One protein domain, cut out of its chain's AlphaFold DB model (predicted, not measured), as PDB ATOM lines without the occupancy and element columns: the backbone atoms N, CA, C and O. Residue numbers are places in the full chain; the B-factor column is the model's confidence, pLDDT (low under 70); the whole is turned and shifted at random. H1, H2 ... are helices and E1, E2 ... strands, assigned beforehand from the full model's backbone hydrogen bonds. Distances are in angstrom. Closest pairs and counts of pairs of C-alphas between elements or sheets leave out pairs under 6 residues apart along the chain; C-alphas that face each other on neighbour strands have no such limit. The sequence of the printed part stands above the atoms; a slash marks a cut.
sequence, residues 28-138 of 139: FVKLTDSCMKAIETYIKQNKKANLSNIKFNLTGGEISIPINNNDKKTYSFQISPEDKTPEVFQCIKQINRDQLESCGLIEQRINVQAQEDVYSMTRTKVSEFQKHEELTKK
ATOM      1  N   PHE A  28      47.282  -5.205 -21.787       83.12
ATOM      2  CA  PHE A  28      46.087  -5.509 -22.562       83.12
ATOM      3  C   PHE A  28      46.379  -5.360 -24.054       83.12
ATOM      4  O   PHE A  28      46.756  -4.278 -24.503       83.12
ATOM      5  N   VAL A  29      46.159  -6.403 -24.849       85.19
ATOM      6  CA  VAL A  29      46.436  -6.368 -26.292       85.19
ATOM      7  C   VAL A  29      45.135  -6.440 -27.087       85.19
ATOM      8  O   VAL A  29      44.395  -7.415 -26.988       85.19
ATOM      9  N   LYS A  30      44.873  -5.431 -27.924       88.94
ATOM     10  CA  LYS A  30      43.853  -5.486 -28.976       88.94
ATOM     11  C   LYS A  30      44.501  -5.953 -30.270       88.94
ATOM     12  O   LYS A  30      45.322  -5.246 -30.855       88.94
ATOM     13  N   LEU A  31      44.131  -7.153 -30.701       89.00
ATOM     14  CA  LEU A  31      44.574  -7.735 -31.961       89.00
ATOM     15  C   LEU A  31      43.574  -7.405 -33.068       89.00
ATOM     16  O   LEU A  31      42.369  -7.376 -32.834       89.00
ATOM     17  N   THR A  32      44.072  -7.215 -34.287       91.19
ATOM     18  CA  THR A  32      43.214  -7.288 -35.473       91.19
ATOM     19  C   THR A  32      42.893  -8.745 -35.789       91.19
ATOM     20  O   THR A  32      43.701  -9.633 -35.502       91.19
ATOM     21  N   ASP A  33      41.764  -8.996 -36.455       89.38
ATOM     22  CA  ASP A  33      41.338 -10.350 -36.844       89.38
ATOM     23  C   ASP A  33      42.428 -11.109 -37.606       89.38
ATOM     24  O   ASP A  33      42.661 -12.298 -37.389       89.38
ATOM     25  N   SER A  34      43.147 -10.409 -38.489       89.06
ATOM     26  CA  SER A  34      44.231 -11.012 -39.264       89.06
ATOM     27  C   SER A  34      45.427 -11.419 -38.396       89.06
ATOM     28  O   SER A  34      45.995 -12.492 -38.623       89.06
ATOM     29  N   CYS A  35      45.781 -10.612 -37.389       88.38
ATOM     30  CA  CYS A  35      46.831 -10.926 -36.424       88.38
ATOM     31  C   CYS A  35      46.428 -12.115 -35.548       88.38
ATOM     32  O   CYS A  35      47.174 -13.090 -35.473       88.38
ATOM     33  N   MET A  36      45.212 -12.085 -34.995       89.19
ATOM     34  CA  MET A  36      44.649 -13.176 -34.196       89.19
ATOM     35  C   MET A  36      44.662 -14.501 -34.969       89.19
ATOM     36  O   MET A  36      45.233 -15.491 -34.513       89.19
ATOM     37  N   LYS A  37      44.145 -14.499 -36.204       88.44
ATOM     38  CA  LYS A  37      44.123 -15.682 -37.076       88.44
ATOM     39  C   LYS A  37      45.523 -16.226 -37.370       88.44
ATOM     40  O   LYS A  37      45.708 -17.443 -37.453       88.44
ATOM     41  N   ALA A  38      46.514 -15.351 -37.540       87.50
ATOM     42  CA  ALA A  38      47.899 -15.769 -37.749       87.50
ATOM     43  C   ALA A  38      48.502 -16.427 -36.496       87.50
ATOM     44  O   ALA A  38      49.175 -17.448 -36.633       87.50
ATOM     45  N   ILE A  39      48.216 -15.910 -35.296       87.31
ATOM     46  CA  ILE A  39      48.643 -16.525 -34.027       87.31
ATOM     47  C   ILE A  39      48.010 -17.910 -33.867       87.31
ATOM     48  O   ILE A  39      48.720 -18.888 -33.643       87.31
ATOM     49  N   GLU A  40      46.692 -18.025 -34.043       87.94
ATOM     50  CA  GLU A  40      45.984 -19.304 -33.911       87.94
ATOM     51  C   GLU A  40      46.508 -20.364 -34.884       87.94
ATOM     52  O   GLU A  40      46.694 -21.525 -34.515       87.94
ATOM     53  N   THR A  41      46.755 -19.966 -36.135       87.75
ATOM     54  CA  THR A  41      47.300 -20.864 -37.160       87.75
ATOM     55  C   THR A  41      48.696 -21.340 -36.767       87.75
ATOM     56  O   THR A  41      48.977 -22.536 -36.836       87.75
ATOM     57  N   TYR A  42      49.543 -20.425 -36.288       85.12
ATOM     58  CA  TYR A  42      50.894 -20.745 -35.844       85.12
ATOM     59  C   TYR A  42      50.901 -21.720 -34.658       85.12
ATOM     60  O   TYR A  42      51.619 -22.721 -34.702       85.12
ATOM     61  N   ILE A  43      50.065 -21.479 -33.640       84.12
ATOM     62  CA  ILE A  43      49.934 -22.344 -32.453       84.12
ATOM     63  C   ILE A  43      49.450 -23.746 -32.843       84.12
ATOM     64  O   ILE A  43      49.968 -24.742 -32.344       84.12
ATOM     65  N   LYS A  44      48.484 -23.852 -33.766       84.94
ATOM     66  CA  LYS A  44      47.981 -25.152 -34.245       84.94
ATOM     67  C   LYS A  44      49.065 -25.983 -34.935       84.94
ATOM     68  O   LYS A  44      49.065 -27.204 -34.815       84.94
ATOM     69  N   GLN A  45      49.966 -25.331 -35.667       82.25
ATOM     70  CA  GLN A  45      51.026 -25.994 -36.429       82.25
ATOM     71  C   GLN A  45      52.256 -26.318 -35.569       82.25
ATOM     72  O   GLN A  45      52.908 -27.338 -35.785       82.25
ATOM     73  N   ASN A  46      52.557 -25.486 -34.571       75.88
ATOM     74  CA  ASN A  46      53.750 -25.606 -33.741       75.88
ATOM     75  C   ASN A  46      53.361 -25.927 -32.292       75.88
ATOM     76  O   ASN A  46      53.006 -25.043 -31.520       75.88
ATOM     77  N   LYS A  47      53.495 -27.203 -31.895       61.62
ATOM     78  CA  LYS A  47      53.168 -27.691 -30.534       61.62
ATOM     79  C   LYS A  47      53.973 -27.024 -29.407       61.62
ATOM     80  O   LYS A  47      53.588 -27.133 -28.250       61.62
ATOM     81  N   LYS A  48      55.093 -26.369 -29.732       59.41
ATOM     82  CA  LYS A  48      55.853 -25.518 -28.810       59.41
ATOM     83  C   LYS A  48      55.706 -24.082 -29.279       59.41
ATOM     84  O   LYS A  48      56.371 -23.662 -30.225       59.41
ATOM     85  N   ALA A  49      54.810 -23.357 -28.628       54.75
ATOM     86  CA  ALA A  49      54.552 -21.955 -28.885       54.75
ATOM     87  C   ALA A  49      55.714 -21.105 -28.339       54.75
ATOM     88  O   ALA A  49      55.558 -20.368 -27.373       54.75
ATOM     89  N   ASN A  50      56.892 -21.179 -28.966       57.53
ATOM     90  CA  ASN A  50      57.850 -20.078 -28.876       57.53
ATOM     91  C   ASN A  50      57.273 -18.951 -29.730       57.53
ATOM     92  O   ASN A  50      57.627 -18.776 -30.895       57.53
ATOM     93  N   LEU A  51      56.259 -18.295 -29.166       56.34
ATOM     94  CA  LEU A  51      55.471 -17.282 -29.834       56.34
ATOM     95  C   LEU A  51      56.408 -16.209 -30.371       56.34
ATOM     96  O   LEU A  51      57.281 -15.713 -29.665       56.34
ATOM     97  N   SER A  52      56.194 -15.914 -31.648       62.44
ATOM     98  CA  SER A  52      56.397 -14.628 -32.299       62.44
ATOM     99  C   SER A  52      57.258 -13.606 -31.553       62.44
ATOM    100  O   SER A  52      56.871 -13.117 -30.494       62.44
ATOM    101  N   ASN A  53      58.366 -13.186 -32.163       77.50
ATOM    102  CA  ASN A  53      59.179 -12.097 -31.629       77.50
ATOM    103  C   ASN A  53      58.337 -10.814 -31.544       77.50
ATOM    104  O   ASN A  53      58.022 -10.209 -32.573       77.50
ATOM    105  N   ILE A  54      57.984 -10.415 -30.321       86.19
ATOM    106  CA  ILE A  54      57.404  -9.107 -30.018       86.19
ATOM    107  C   ILE A  54      58.565  -8.155 -29.756       86.19
ATOM    108  O   ILE A  54      59.398  -8.408 -28.885       86.19
ATOM    109  N   LYS A  55      58.637  -7.060 -30.510       87.25
ATOM    110  CA  LYS A  55      59.630  -6.007 -30.291       87.25
ATOM    111  C   LYS A  55      58.934  -4.707 -29.972       87.25
ATOM    112  O   LYS A  55      58.028  -4.302 -30.688       87.25
ATOM    113  N   PHE A  56      59.413  -4.045 -28.933       84.69
ATOM    114  CA  PHE A  56      58.917  -2.751 -28.495       84.69
ATOM    115  C   PHE A  56      59.822  -1.643 -29.037       84.69
ATOM    116  O   PHE A  56      61.041  -1.805 -29.127       84.69
ATOM    117  N   ASN A  57      59.223  -0.514 -29.393       83.00
ATOM    118  CA  ASN A  57      59.891   0.743 -29.713       83.00
ATOM    119  C   ASN A  57      59.290   1.869 -28.844       83.00
ATOM    120  O   ASN A  57      58.418   1.605 -28.019       83.00
ATOM    121  N   LEU A  58      59.772   3.115 -28.974       75.81
ATOM    122  CA  LEU A  58      59.387   4.210 -28.064       75.81
ATOM    123  C   LEU A  58      57.869   4.459 -27.977       75.81
ATOM    124  O   LEU A  58      57.399   4.918 -26.944       75.81
ATOM    125  N   THR A  59      57.114   4.195 -29.045       79.62
ATOM    126  CA  THR A  59      55.685   4.548 -29.146       79.62
ATOM    127  C   THR A  59      54.797   3.360 -29.532       79.62
ATOM    128  O   THR A  59      53.626   3.531 -29.868       79.62
ATOM    129  N   GLY A  60      55.337   2.143 -29.550       87.62
ATOM    130  CA  GLY A  60      54.702   1.016 -30.222       87.62
ATOM    131  C   GLY A  60      55.598  -0.209 -30.334       87.62
ATOM    132  O   GLY A  60      56.396  -0.508 -29.446       87.62
ATOM    133  N   GLY A  61      55.474  -0.917 -31.451       89.81
ATOM    134  CA  GLY A  61      56.289  -2.087 -31.725       89.81
ATOM    135  C   GLY A  61      55.797  -2.926 -32.893       89.81
ATOM    136  O   GLY A  61      54.971  -2.491 -33.694       89.81
ATOM    137  N   GLU A  62      56.331  -4.140 -32.984       90.44
ATOM    138  CA  GLU A  62      55.957  -5.137 -33.982       90.44
ATOM    139  C   GLU A  62      55.794  -6.532 -33.367       90.44
ATOM    140  O   GLU A  62      56.560  -6.936 -32.491       90.44
ATOM    141  N   ILE A  63      54.813  -7.291 -33.856       89.00
ATOM    142  CA  ILE A  63      54.633  -8.723 -33.590       89.00
ATOM    143  C   ILE A  63      55.016  -9.473 -34.865       89.00
ATOM    144  O   ILE A  63      54.349  -9.342 -35.889       89.00
ATOM    145  N   SER A  64      56.094 -10.258 -34.815       89.38
ATOM    146  CA  SER A  64      56.557 -11.092 -35.933       89.38
ATOM    147  C   SER A  64      56.159 -12.550 -35.729       89.38
ATOM    148  O   SER A  64      56.756 -13.229 -34.900       89.38
ATOM    149  N   ILE A  65      55.208 -13.058 -36.509       88.50
ATOM    150  CA  ILE A  65      54.725 -14.442 -36.450       88.50
ATOM    151  C   ILE A  65      55.378 -15.254 -37.575       88.50
ATOM    152  O   ILE A  65      55.174 -14.915 -38.743       88.50
ATOM    153  N   PRO A  66      56.147 -16.313 -37.277       86.31
ATOM    154  CA  PRO A  66      56.663 -17.205 -38.308       86.31
ATOM    155  C   PRO A  66      55.508 -17.879 -39.057       86.31
ATOM    156  O   PRO A  66      54.573 -18.375 -38.434       86.31
ATOM    157  N   ILE A  67      55.565 -17.890 -40.384       80.19
ATOM    158  CA  ILE A  67      54.615 -18.623 -41.234       80.19
ATOM    159  C   ILE A  67      55.268 -19.937 -41.674       80.19
ATOM    160  O   ILE A  67      54.689 -20.999 -41.493       80.19
ATOM    161  N   ASN A  68      56.504 -19.850 -42.180       74.19
ATOM    162  CA  ASN A  68      57.308 -20.956 -42.710       74.19
ATOM    163  C   ASN A  68      58.768 -20.801 -42.234       74.19
ATOM    164  O   ASN A  68      59.111 -19.772 -41.654       74.19
ATOM    165  N   ASN A  69      59.659 -21.756 -42.537       69.94
ATOM    166  CA  ASN A  69      61.068 -21.718 -42.093       69.94
ATOM    167  C   ASN A  69      61.818 -20.407 -42.414       69.94
ATOM    168  O   ASN A  69      62.702 -20.036 -41.648       69.94
ATOM    169  N   ASN A  70      61.451 -19.696 -43.488       72.56
ATOM    170  CA  ASN A  70      62.086 -18.430 -43.881       72.56
ATOM    171  C   ASN A  70      61.134 -17.222 -43.922       72.56
ATOM    172  O   ASN A  70      61.606 -16.096 -44.071       72.56
ATOM    173  N   ASP A  71      59.824 -17.428 -43.755       82.06
ATOM    174  CA  ASP A  71      58.827 -16.366 -43.906       82.06
ATOM    175  C   ASP A  71      58.173 -16.024 -42.574       82.06
ATOM    176  O   ASP A  71      57.786 -16.903 -41.799       82.06
ATOM    177  N   LYS A  72      57.981 -14.727 -42.334       86.44
ATOM    178  CA  LYS A  72      57.288 -14.201 -41.158       86.44
ATOM    179  C   LYS A  72      56.268 -13.143 -41.556       86.44
ATOM    180  O   LYS A  72      56.536 -12.298 -42.408       86.44
ATOM    181  N   LYS A  73      55.116 -13.149 -40.890       87.81
ATOM    182  CA  LYS A  73      54.133 -12.071 -40.963       87.81
ATOM    183  C   LYS A  73      54.381 -11.084 -39.836       87.81
ATOM    184  O   LYS A  73      54.491 -11.497 -38.686       87.81
ATOM    185  N   THR A  74      54.456  -9.800 -40.157       90.00
ATOM    186  CA  THR A  74      54.743  -8.753 -39.171       90.00
ATOM    187  C   THR A  74      53.545  -7.827 -39.034       90.00
ATOM    188  O   THR A  74      52.978  -7.405 -40.039       90.00
ATOM    189  N   TYR A  75      53.170  -7.522 -37.795       89.81
ATOM    190  CA  TYR A  75      52.075  -6.616 -37.460       89.81
ATOM    191  C   TYR A  75      52.600  -5.485 -36.586       89.81
ATOM    192  O   TYR A  75      53.144  -5.754 -35.516       89.81
ATOM    193  N   SER A  76      52.442  -4.237 -37.020       91.06
ATOM    194  CA  SER A  76      52.786  -3.074 -36.204       91.06
ATOM    195  C   SER A  76      51.726  -2.829 -35.136       91.06
ATOM    196  O   SER A  76      50.543  -3.114 -35.322       91.06
ATOM    197  N   PHE A  77      52.144  -2.287 -34.002       89.56
ATOM    198  CA  PHE A  77      51.244  -1.869 -32.942       89.56
ATOM    199  C   PHE A  77      51.687  -0.550 -32.325       89.56
ATOM    200  O   PHE A  77      52.856  -0.176 -32.398       89.56
ATOM    201  N   GLN A  78      50.746   0.139 -31.692       88.38
ATOM    202  CA  GLN A  78      51.002   1.333 -30.892       88.38
ATOM    203  C   GLN A  78      50.735   1.040 -29.419       88.38
ATOM    204  O   GLN A  78      49.833   0.263 -29.090       88.38
ATOM    205  N   ILE A  79      51.529   1.654 -28.545       83.31
ATOM    206  CA  ILE A  79      51.322   1.611 -27.097       83.31
ATOM    207  C   ILE A  79      50.593   2.894 -26.735       83.31
ATOM    208  O   ILE A  79      51.142   3.986 -26.873       83.31
ATOM    209  N   SER A  80      49.346   2.764 -26.306       73.25
ATOM    210  CA  SER A  80      48.595   3.883 -25.751       73.25
ATOM    211  C   SER A  80      48.777   3.876 -24.233       73.25
ATOM    212  O   SER A  80      48.488   2.837 -23.623       73.25
ATOM    213  N   PRO A  81      49.211   4.985 -23.603       59.53
ATOM    214  CA  PRO A  81      48.938   5.166 -22.184       59.53
ATOM    215  C   PRO A  81      47.420   5.097 -22.012       59.53
ATOM    216  O   PRO A  81      46.690   5.577 -22.878       59.53
ATOM    217  N   GLU A  82      46.958   4.425 -20.961       57.03
ATOM    218  CA  GLU A  82      45.539   4.227 -20.689       57.03
ATOM    219  C   GLU A  82      44.762   5.538 -20.895       57.03
ATOM    220  O   GLU A  82      44.991   6.541 -20.214       57.03
ATOM    221  N   ASP A  83      43.912   5.559 -21.924       49.84
ATOM    222  CA  ASP A  83      43.101   6.715 -22.281       49.84
ATOM    223  C   ASP A  83      42.169   7.035 -21.114       49.84
ATOM    224  O   ASP A  83      41.120   6.412 -20.993       49.84
ATOM    225  N   LYS A  84      42.574   7.983 -20.256       49.00
ATOM    226  CA  LYS A  84      41.762   8.865 -19.388       49.00
ATOM    227  C   LYS A  84      40.454   8.276 -18.836       49.00
ATOM    228  O   LYS A  84      39.459   8.985 -18.703       49.00
ATOM    229  N   THR A  85      40.451   7.001 -18.493       50.12
ATOM    230  CA  THR A  85      39.348   6.311 -17.844       50.12
ATOM    231  C   THR A  85      39.910   5.856 -16.506       50.12
ATOM    232  O   THR A  85      40.952   5.211 -16.485       50.12
ATOM    233  N   PRO A  86      39.312   6.244 -15.369       51.69
ATOM    234  CA  PRO A  86      39.825   5.909 -14.038       51.69
ATOM    235  C   PRO A  86      39.640   4.421 -13.676       51.69
ATOM    236  O   PRO A  86      39.625   4.063 -12.500       51.69
ATOM    237  N   GLU A  87      39.452   3.552 -14.667       58.47
ATOM    238  CA  GLU A  87      39.176   2.136 -14.473       58.47
ATOM    239  C   GLU A  87      40.485   1.359 -14.500       58.47
ATOM    240  O   GLU A  87      40.937   0.892 -15.535       58.47
ATOM    241  N   VAL A  88      41.096   1.221 -13.327       62.62
ATOM    242  CA  VAL A  88      42.247   0.340 -13.136       62.62
ATOM    243  C   VAL A  88      41.798  -1.109 -13.341       62.62
ATOM    244  O   VAL A  88      40.979  -1.628 -12.579       62.62
ATOM    245  N   PHE A  89      42.347  -1.786 -14.350       72.38
ATOM    246  CA  PHE A  89      42.054  -3.197 -14.604       72.38
ATOM    247  C   PHE A  89      42.994  -4.109 -13.811       72.38
ATOM    248  O   PHE A  89      44.214  -3.952 -13.847       72.38
ATOM    249  N   GLN A  90      42.435  -5.116 -13.140       77.06
ATOM    250  CA  GLN A  90      43.199  -6.184 -12.494       77.06
ATOM    251  C   GLN A  90      43.154  -7.447 -13.359       77.06
ATOM    252  O   GLN A  90      42.089  -7.878 -13.803       77.06
ATOM    253  N   CYS A  91      44.311  -8.061 -13.595       79.31
ATOM    254  CA  CYS A  91      44.392  -9.360 -14.245       79.31
ATOM    255  C   CYS A  91      44.126 -10.455 -13.213       79.31
ATOM    256  O   CYS A  91      44.809 -10.534 -12.192       79.31
ATOM    257  N   ILE A  92      43.144 -11.308 -13.491       82.69
ATOM    258  CA  ILE A  92      42.801 -12.455 -12.653       82.69
ATOM    259  C   ILE A  92      42.957 -13.712 -13.497       82.69
ATOM    260  O   ILE A  92      42.459 -13.784 -14.622       82.69
ATOM    261  N   LYS A  93      43.640 -14.714 -12.948       81.50
ATOM    262  CA  LYS A  93      43.820 -16.025 -13.564       81.50
ATOM    263  C   LYS A  93      43.080 -17.075 -12.754       81.50
ATOM    264  O   LYS A  93      43.222 -17.157 -11.536       81.50
ATOM    265  N   GLN A  94      42.326 -17.920 -13.443       82.44
ATOM    266  CA  GLN A  94      41.770 -19.122 -12.842       82.44
ATOM    267  C   GLN A  94      42.837 -20.216 -12.808       82.44
ATOM    268  O   GLN A  94      43.369 -20.598 -13.850       82.44
ATOM    269  N   ILE A  95      43.165 -20.696 -11.608       81.25
ATOM    270  CA  ILE A  95      44.113 -21.802 -11.416       81.25
ATOM    271  C   ILE A  95      43.356 -23.130 -11.472       81.25
ATOM    272  O   ILE A  95      43.754 -24.038 -12.192       81.25
ATOM    273  N   ASN A  96      42.240 -23.215 -10.745       82.06
ATOM    274  CA  ASN A  96      41.383 -24.395 -10.638       82.06
ATOM    275  C   ASN A  96      39.907 -23.974 -10.679       82.06
ATOM    276  O   ASN A  96      39.601 -22.782 -10.625       82.06
ATOM    277  N   ARG A  97      38.973 -24.936 -10.746       85.25
ATOM    278  CA  ARG A  97      37.524 -24.643 -10.814       85.25
ATOM    279  C   ARG A  97      37.056 -23.654  -9.740       85.25
ATOM    280  O   ARG A  97      36.307 -22.748 -10.079       85.25
ATOM    281  N   ASP A  98      37.607 -23.758  -8.533       88.44
ATOM    282  CA  ASP A  98      37.194 -22.955  -7.377       88.44
ATOM    283  C   ASP A  98      38.286 -21.986  -6.882       88.44
ATOM    284  O   ASP A  98      38.197 -21.462  -5.774       88.44
ATOM    285  N   GLN A  99      39.342 -21.751  -7.676       83.81
ATOM    286  CA  GLN A  99      40.472 -20.913  -7.264       83.81
ATOM    287  C   GLN A  99      40.837 -19.871  -8.323       83.81
ATOM    288  O   GLN A  99      41.185 -20.203  -9.461       83.81
ATOM    289  N   LEU A 100      40.828 -18.610  -7.893       82.19
ATOM    290  CA  LEU A 100      41.263 -17.448  -8.658       82.19
ATOM    291  C   LEU A 100      42.507 -16.839  -7.999       82.19
ATOM    292  O   LEU A 100      42.608 -16.792  -6.775       82.19
ATOM    293  N   GLU A 101      43.433 -16.354  -8.816       82.00
ATOM    294  CA  GLU A 101      44.633 -15.633  -8.394       82.00
ATOM    295  C   GLU A 101      44.684 -14.268  -9.082       82.00
ATOM    296  O   GLU A 101      44.471 -14.158 -10.290       82.00
ATOM    297  N   SER A 102      44.983 -13.221  -8.311       80.62
ATOM    298  CA  SER A 102      45.299 -11.903  -8.861       80.62
ATOM    299  C   SER A 102      46.726 -11.901  -9.400       80.62
ATOM    300  O   SER A 102      47.665 -12.044  -8.625       80.62
ATOM    301  N   CYS A 103      46.888 -11.643 -10.696       77.62
ATOM    302  CA  CYS A 103      48.187 -11.554 -11.361       77.62
ATOM    303  C   CYS A 103      48.794 -10.140 -11.355       77.62
ATOM    304  O   CYS A 103      49.953  -9.990 -11.729       77.62
ATOM    305  N   GLY A 104      48.030  -9.112 -10.961       77.50
ATOM    306  CA  GLY A 104      48.492  -7.719 -10.884       77.50
ATOM    307  C   GLY A 104      47.635  -6.741 -11.689       77.50
ATOM    308  O   GLY A 104      46.602  -7.115 -12.250       77.50
ATOM    309  N   LEU A 105      48.055  -5.477 -11.720       78.00
ATOM    310  CA  LEU A 105      47.382  -4.413 -12.468       78.00
ATOM    311  C   LEU A 105      47.778  -4.447 -13.946       78.00
ATOM    312  O   LEU A 105      48.907  -4.784 -14.292       78.00
ATOM    313  N   ILE A 106      46.842  -4.082 -14.816       77.44
ATOM    314  CA  ILE A 106      47.078  -3.919 -16.247       77.44
ATOM    315  C   ILE A 106      47.219  -2.425 -16.522       77.44
ATOM    316  O   ILE A 106      46.227  -1.715 -16.625       77.44
ATOM    317  N   GLU A 107      48.459  -1.956 -16.639       73.06
ATOM    318  CA  GLU A 107      48.769  -0.520 -16.725       73.06
ATOM    319  C   GLU A 107      48.927  -0.016 -18.167       73.06
ATOM    320  O   GLU A 107      48.983   1.186 -18.423       73.06
ATOM    321  N   GLN A 108      49.064  -0.930 -19.134       76.75
ATOM    322  CA  GLN A 108      49.363  -0.584 -20.522       76.75
ATOM    323  C   GLN A 108      48.442  -1.295 -21.504       76.75
ATOM    324  O   GLN A 108      48.051  -2.451 -21.311       76.75
ATOM    325  N   ARG A 109      48.152  -0.610 -22.616       83.12
ATOM    326  CA  ARG A 109      47.367  -1.149 -23.724       83.12
ATOM    327  C   ARG A 109      48.142  -1.067 -25.036       83.12
ATOM    328  O   ARG A 109      48.622  -0.007 -25.432       83.12
ATOM    329  N   ILE A 110      48.221  -2.201 -25.721       87.19
ATOM    330  CA  ILE A 110      48.734  -2.325 -27.081       87.19
ATOM    331  C   ILE A 110      47.558  -2.437 -28.043       87.19
ATOM    332  O   ILE A 110      46.668  -3.264 -27.846       87.19
ATOM    333  N   ASN A 111      47.602  -1.664 -29.124       87.88
ATOM    334  CA  ASN A 111      46.652  -1.767 -30.224       87.88
ATOM    335  C   ASN A 111      47.403  -2.126 -31.510       87.88
ATOM    336  O   ASN A 111      48.194  -1.328 -32.017       87.88
ATOM    337  N   VAL A 112      47.172  -3.337 -32.024       88.44
ATOM    338  CA  VAL A 112      47.722  -3.782 -33.309       88.44
ATOM    339  C   VAL A 112      47.011  -3.051 -34.442       88.44
ATOM    340  O   VAL A 112      45.784  -2.987 -34.480       88.44
ATOM    341  N   GLN A 113      47.786  -2.505 -35.372       87.06
ATOM    342  CA  GLN A 113      47.276  -1.765 -36.518       87.06
ATOM    343  C   GLN A 113      46.796  -2.723 -37.614       87.06
ATOM    344  O   GLN A 113      47.323  -3.827 -37.794       87.06
ATOM    345  N   ALA A 114      45.779  -2.302 -38.363       81.44
ATOM    346  CA  ALA A 114      45.375  -3.003 -39.571       81.44
ATOM    347  C   ALA A 114      46.448  -2.812 -40.653       81.44
ATOM    348  O   ALA A 114      46.918  -1.699 -40.869       81.44
ATOM    349  N   GLN A 115      46.828  -3.889 -41.347       70.38
ATOM    350  CA  GLN A 115      47.638  -3.757 -42.558       70.38
ATOM    351  C   GLN A 115      46.748  -3.225 -43.687       70.38
ATOM    352  O   GLN A 115      45.832  -3.919 -44.132       70.38
ATOM    353  N   GLU A 116      47.026  -2.011 -44.163       58.94
ATOM    354  CA  GLU A 116      46.308  -1.378 -45.282       58.94
ATOM    355  C   GLU A 116      46.521  -2.115 -46.627       58.94
ATOM    356  O   GLU A 116      45.708  -2.009 -47.547       58.94
ATOM    357  N   ASP A 117      47.557  -2.955 -46.727       53.47
ATOM    358  CA  ASP A 117      48.022  -3.553 -47.989       53.47
ATOM    359  C   ASP A 117      47.113  -4.645 -48.586       53.47
ATOM    360  O   ASP A 117      47.242  -4.998 -49.759       53.47
ATOM    361  N   VAL A 118      46.157  -5.190 -47.825       52.28
ATOM    362  CA  VAL A 118      45.205  -6.184 -48.369       52.28
ATOM    363  C   VAL A 118      44.146  -5.508 -49.252       52.28
ATOM    364  O   VAL A 118      43.675  -6.089 -50.237       52.28
ATOM    365  N   TYR A 119      43.800  -4.255 -48.943       51.75
ATOM    366  CA  TYR A 119      42.854  -3.479 -49.741       51.75
ATOM    367  C   TYR A 119      43.473  -3.010 -51.061       51.75
ATOM    368  O   TYR A 119      42.814  -3.072 -52.102       51.75
ATOM    369  N   SER A 120      44.738  -2.580 -51.047       50.22
ATOM    370  CA  SER A 120      45.406  -2.048 -52.239       50.22
ATOM    371  C   SER A 120      45.621  -3.123 -53.307       50.22
ATOM    372  O   SER A 120      45.249  -2.914 -54.459       50.22
ATOM    373  N   MET A 121      46.103  -4.316 -52.938       51.22
ATOM    374  CA  MET A 121      46.365  -5.397 -53.902       51.22
ATOM    375  C   MET A 121      45.106  -5.924 -54.597       51.22
ATOM    376  O   MET A 121      45.152  -6.288 -55.775       51.22
ATOM    377  N   THR A 122      43.974  -5.947 -53.893       51.41
ATOM    378  CA  THR A 122      42.692  -6.362 -54.479       51.41
ATOM    379  C   THR A 122      42.164  -5.282 -55.424       51.41
ATOM    380  O   THR A 122      41.680  -5.592 -56.512       51.41
ATOM    381  N   ARG A 123      42.334  -4.000 -55.069       51.19
ATOM    382  CA  ARG A 123      41.901  -2.872 -55.903       51.19
ATOM    383  C   ARG A 123      42.719  -2.740 -57.189       51.19
ATOM    384  O   ARG A 123      42.131  -2.501 -58.242       51.19
ATOM    385  N   THR A 124      44.036  -2.950 -57.134       53.78
ATOM    386  CA  THR A 124      44.897  -2.885 -58.327       53.78
ATOM    387  C   THR A 124      44.534  -3.981 -59.330       53.78
ATOM    388  O   THR A 124      44.278  -3.667 -60.491       53.78
ATOM    389  N   LYS A 125      44.365  -5.234 -58.883       54.12
ATOM    390  CA  LYS A 125      43.999  -6.356 -59.769       54.12
ATOM    391  C   LYS A 125      42.620  -6.194 -60.417       54.12
ATOM    392  O   LYS A 125      42.462  -6.505 -61.593       54.12
ATOM    393  N   VAL A 126      41.631  -5.669 -59.689       59.16
ATOM    394  CA  VAL A 126      40.296  -5.382 -60.255       59.16
ATOM    395  C   VAL A 126      40.368  -4.254 -61.291       59.16
ATOM    396  O   VAL A 126      39.730  -4.340 -62.338       59.16
ATOM    397  N   SER A 127      41.189  -3.227 -61.045       58.56
ATOM    398  CA  SER A 127      41.369  -2.116 -61.990       58.56
ATOM    399  C   SER A 127      42.101  -2.521 -63.278       58.56
ATOM    400  O   SER A 127      41.808  -1.990 -64.347       58.56
ATOM    401  N   GLU A 128      43.029  -3.477 -63.199       57.50
ATOM    402  CA  GLU A 128      43.741  -4.022 -64.360       57.50
ATOM    403  C   GLU A 128      42.834  -4.924 -65.205       57.50
ATOM    404  O   GLU A 128      42.865  -4.848 -66.434       57.50
ATOM    405  N   PHE A 129      41.965  -5.710 -64.562       58.12
ATOM    406  CA  PHE A 129      40.998  -6.566 -65.252       58.12
ATOM    407  C   PHE A 129      39.959  -5.748 -66.038       58.12
ATOM    408  O   PHE A 129      39.677  -6.060 -67.193       58.12
ATOM    409  N   GLN A 130      39.458  -4.648 -65.459       57.81
ATOM    410  CA  GLN A 130      38.513  -3.744 -66.133       57.81
ATOM    411  C   GLN A 130      39.122  -3.082 -67.378       57.81
ATOM    412  O   GLN A 130      38.495  -3.053 -68.434       57.81
ATOM    413  N   LYS A 131      40.377  -2.616 -67.296       59.62
ATOM    414  CA  LYS A 131      41.066  -2.003 -68.446       59.62
ATOM    415  C   LYS A 131      41.299  -2.990 -69.591       59.62
ATOM    416  O   LYS A 131      41.210  -2.603 -70.753       59.62
ATOM    417  N   HIS A 132      41.590  -4.255 -69.283       58.28
ATOM    418  CA  HIS A 132      41.795  -5.286 -70.302       58.28
ATOM    419  C   HIS A 132      40.485  -5.680 -71.013       58.28
ATOM    420  O   HIS A 132      40.486  -5.935 -72.219       58.28
ATOM    421  N   GLU A 133      39.357  -5.682 -70.297       58.78
ATOM    422  CA  GLU A 133      38.040  -6.016 -70.859       58.78
ATOM    423  C   GLU A 133      37.486  -4.915 -71.788       58.78
ATOM    424  O   GLU A 133      36.798  -5.201 -72.769       58.78
ATOM    425  N   GLU A 134      37.818  -3.648 -71.533       59.34
ATOM    426  CA  GLU A 134      37.414  -2.522 -72.388       59.34
ATOM    427  C   GLU A 134      38.192  -2.459 -73.716       59.34
ATOM    428  O   GLU A 134      37.668  -1.975 -74.723       59.34
ATOM    429  N   LEU A 135      39.421  -2.981 -73.750       58.09
ATOM    430  CA  LEU A 135      40.262  -3.019 -74.953       58.09
ATOM    431  C   LEU A 135      39.882  -4.158 -75.913       58.09
ATOM    432  O   LEU A 135      40.087  -4.031 -77.117       58.09
ATOM    433  N   THR A 136      39.285  -5.240 -75.409       55.59
ATOM    434  CA  THR A 136      38.876  -6.407 -76.216       55.59
ATOM    435  C   THR A 136      37.478  -6.278 -76.828       55.59
ATOM    436  O   THR A 136      37.153  -7.026 -77.740       55.59
ATOM    437  N   LYS A 137      36.667  -5.299 -76.402       56.00
ATOM    438  CA  LYS A 137      35.352  -4.984 -77.006       56.00
ATOM    439  C   LYS A 137      35.418  -3.925 -78.121       56.00
ATOM    440  O   LYS A 137      34.379  -3.503 -78.620       56.00
ATOM    441  N   LYS A 138      36.620  -3.469 -78.494       53.09
ATOM    442  CA  LYS A 138      36.863  -2.458 -79.543       53.09
ATOM    443  C   LYS A 138      37.526  -3.010 -80.819       53.09
ATOM    444  O   LYS A 138      37.974  -2.208 -81.637       53.09
TER     445      LYS A 138
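What this domain is: This is residues 28 to 138 of the 139 residues of the protein "Hypothetical protein" of Adineta ricciae (UniProt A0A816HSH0). A curled sheet of five strands, E1, E7, E4, E3 and E2, has one helix, H1, on one face, and a long second helix, H2, sticks out from it as a free arm. At the other end of the long axis is a separate two-strand hairpin, E5 and E6, turned off from the sheet where E6 runs on into E7. The 111 printed residues hold two named helices and seven named strands, in the order E1 H1 E2 E3 E4 E5 E6 E7 H2, a mixed class of helices and strands. The sheet, in the order E1 E7 E4 E3 E2, is mixed. The whole is extended, with a radius of gyration of the C-alphas of 20.6 A and spans of 74 by 39 by 30 A.

Where its parts are: Find C-alpha 28 at (46.087, -5.509, -22.562), where E1, residues 28 to 30, begins. H1, residues 33 to 45, follows over 18.4 A. Next come E2, residues 53 to 57, E3, residues 60 to 66, over 20.0 A, and E4, residues 72 to 81, the longest strand at 28.4 A. Look for C-alpha 89 at (42.054, -3.197, -14.604), where E5, residues 89 to 96, starts its 21.6 A; E6, residues 99 to 106, spans 20.3 A. After E7, residues 108 to 112, H2 takes residues 117 to 136 over 29.8 A, ending at C-alpha 136, (38.876, -6.407, -76.216).

How they stand to each other: Start at edge strand E1, parallel to E7 at 17 degrees, with N 30 and O 110 2.8 A apart. E7 is antiparallel to E4, with N 111 and O 78 at 2.9 A. E2, E3 and E4 form a meander, each strand the antiparallel neighbour of the one before; look at N 55 and O 62, 2.9 A, and N 63 and O 75, 2.8 A. The sheet is strongly twisted. H1 is on it at a height of 5.6 A, two layers with the helix on one face; its closest C-alphas to E3 are Ile 39 and Ile 65, 6.9 A. It lies over none of the strands, but only just: 2 of its C-alphas fall on E3. The hairpin of E5 and E6 has N 93 and O 101 at 2.8 A, and E6 runs on into E7 at 83 degrees. H2 is not on the sheet and is apart from H1. Every O i to N i+4 pair is within hydrogen-bond range in H1, and 14 of 16 in H2.

The domain as a whole: The C-alphas of Asp 98 and Lys 138, the two farthest apart, are 75.0 A from each other. Residues 116 to 138, of which 117 to 136 belong to H2, stand free; the other 88 residues span 42 by 35 by 20 A. The printed part has no cut and no long link. Its mean pLDDT is 74.4, and residues 47 to 52, 69, 81 to 88 and 116 to 138 are under 70.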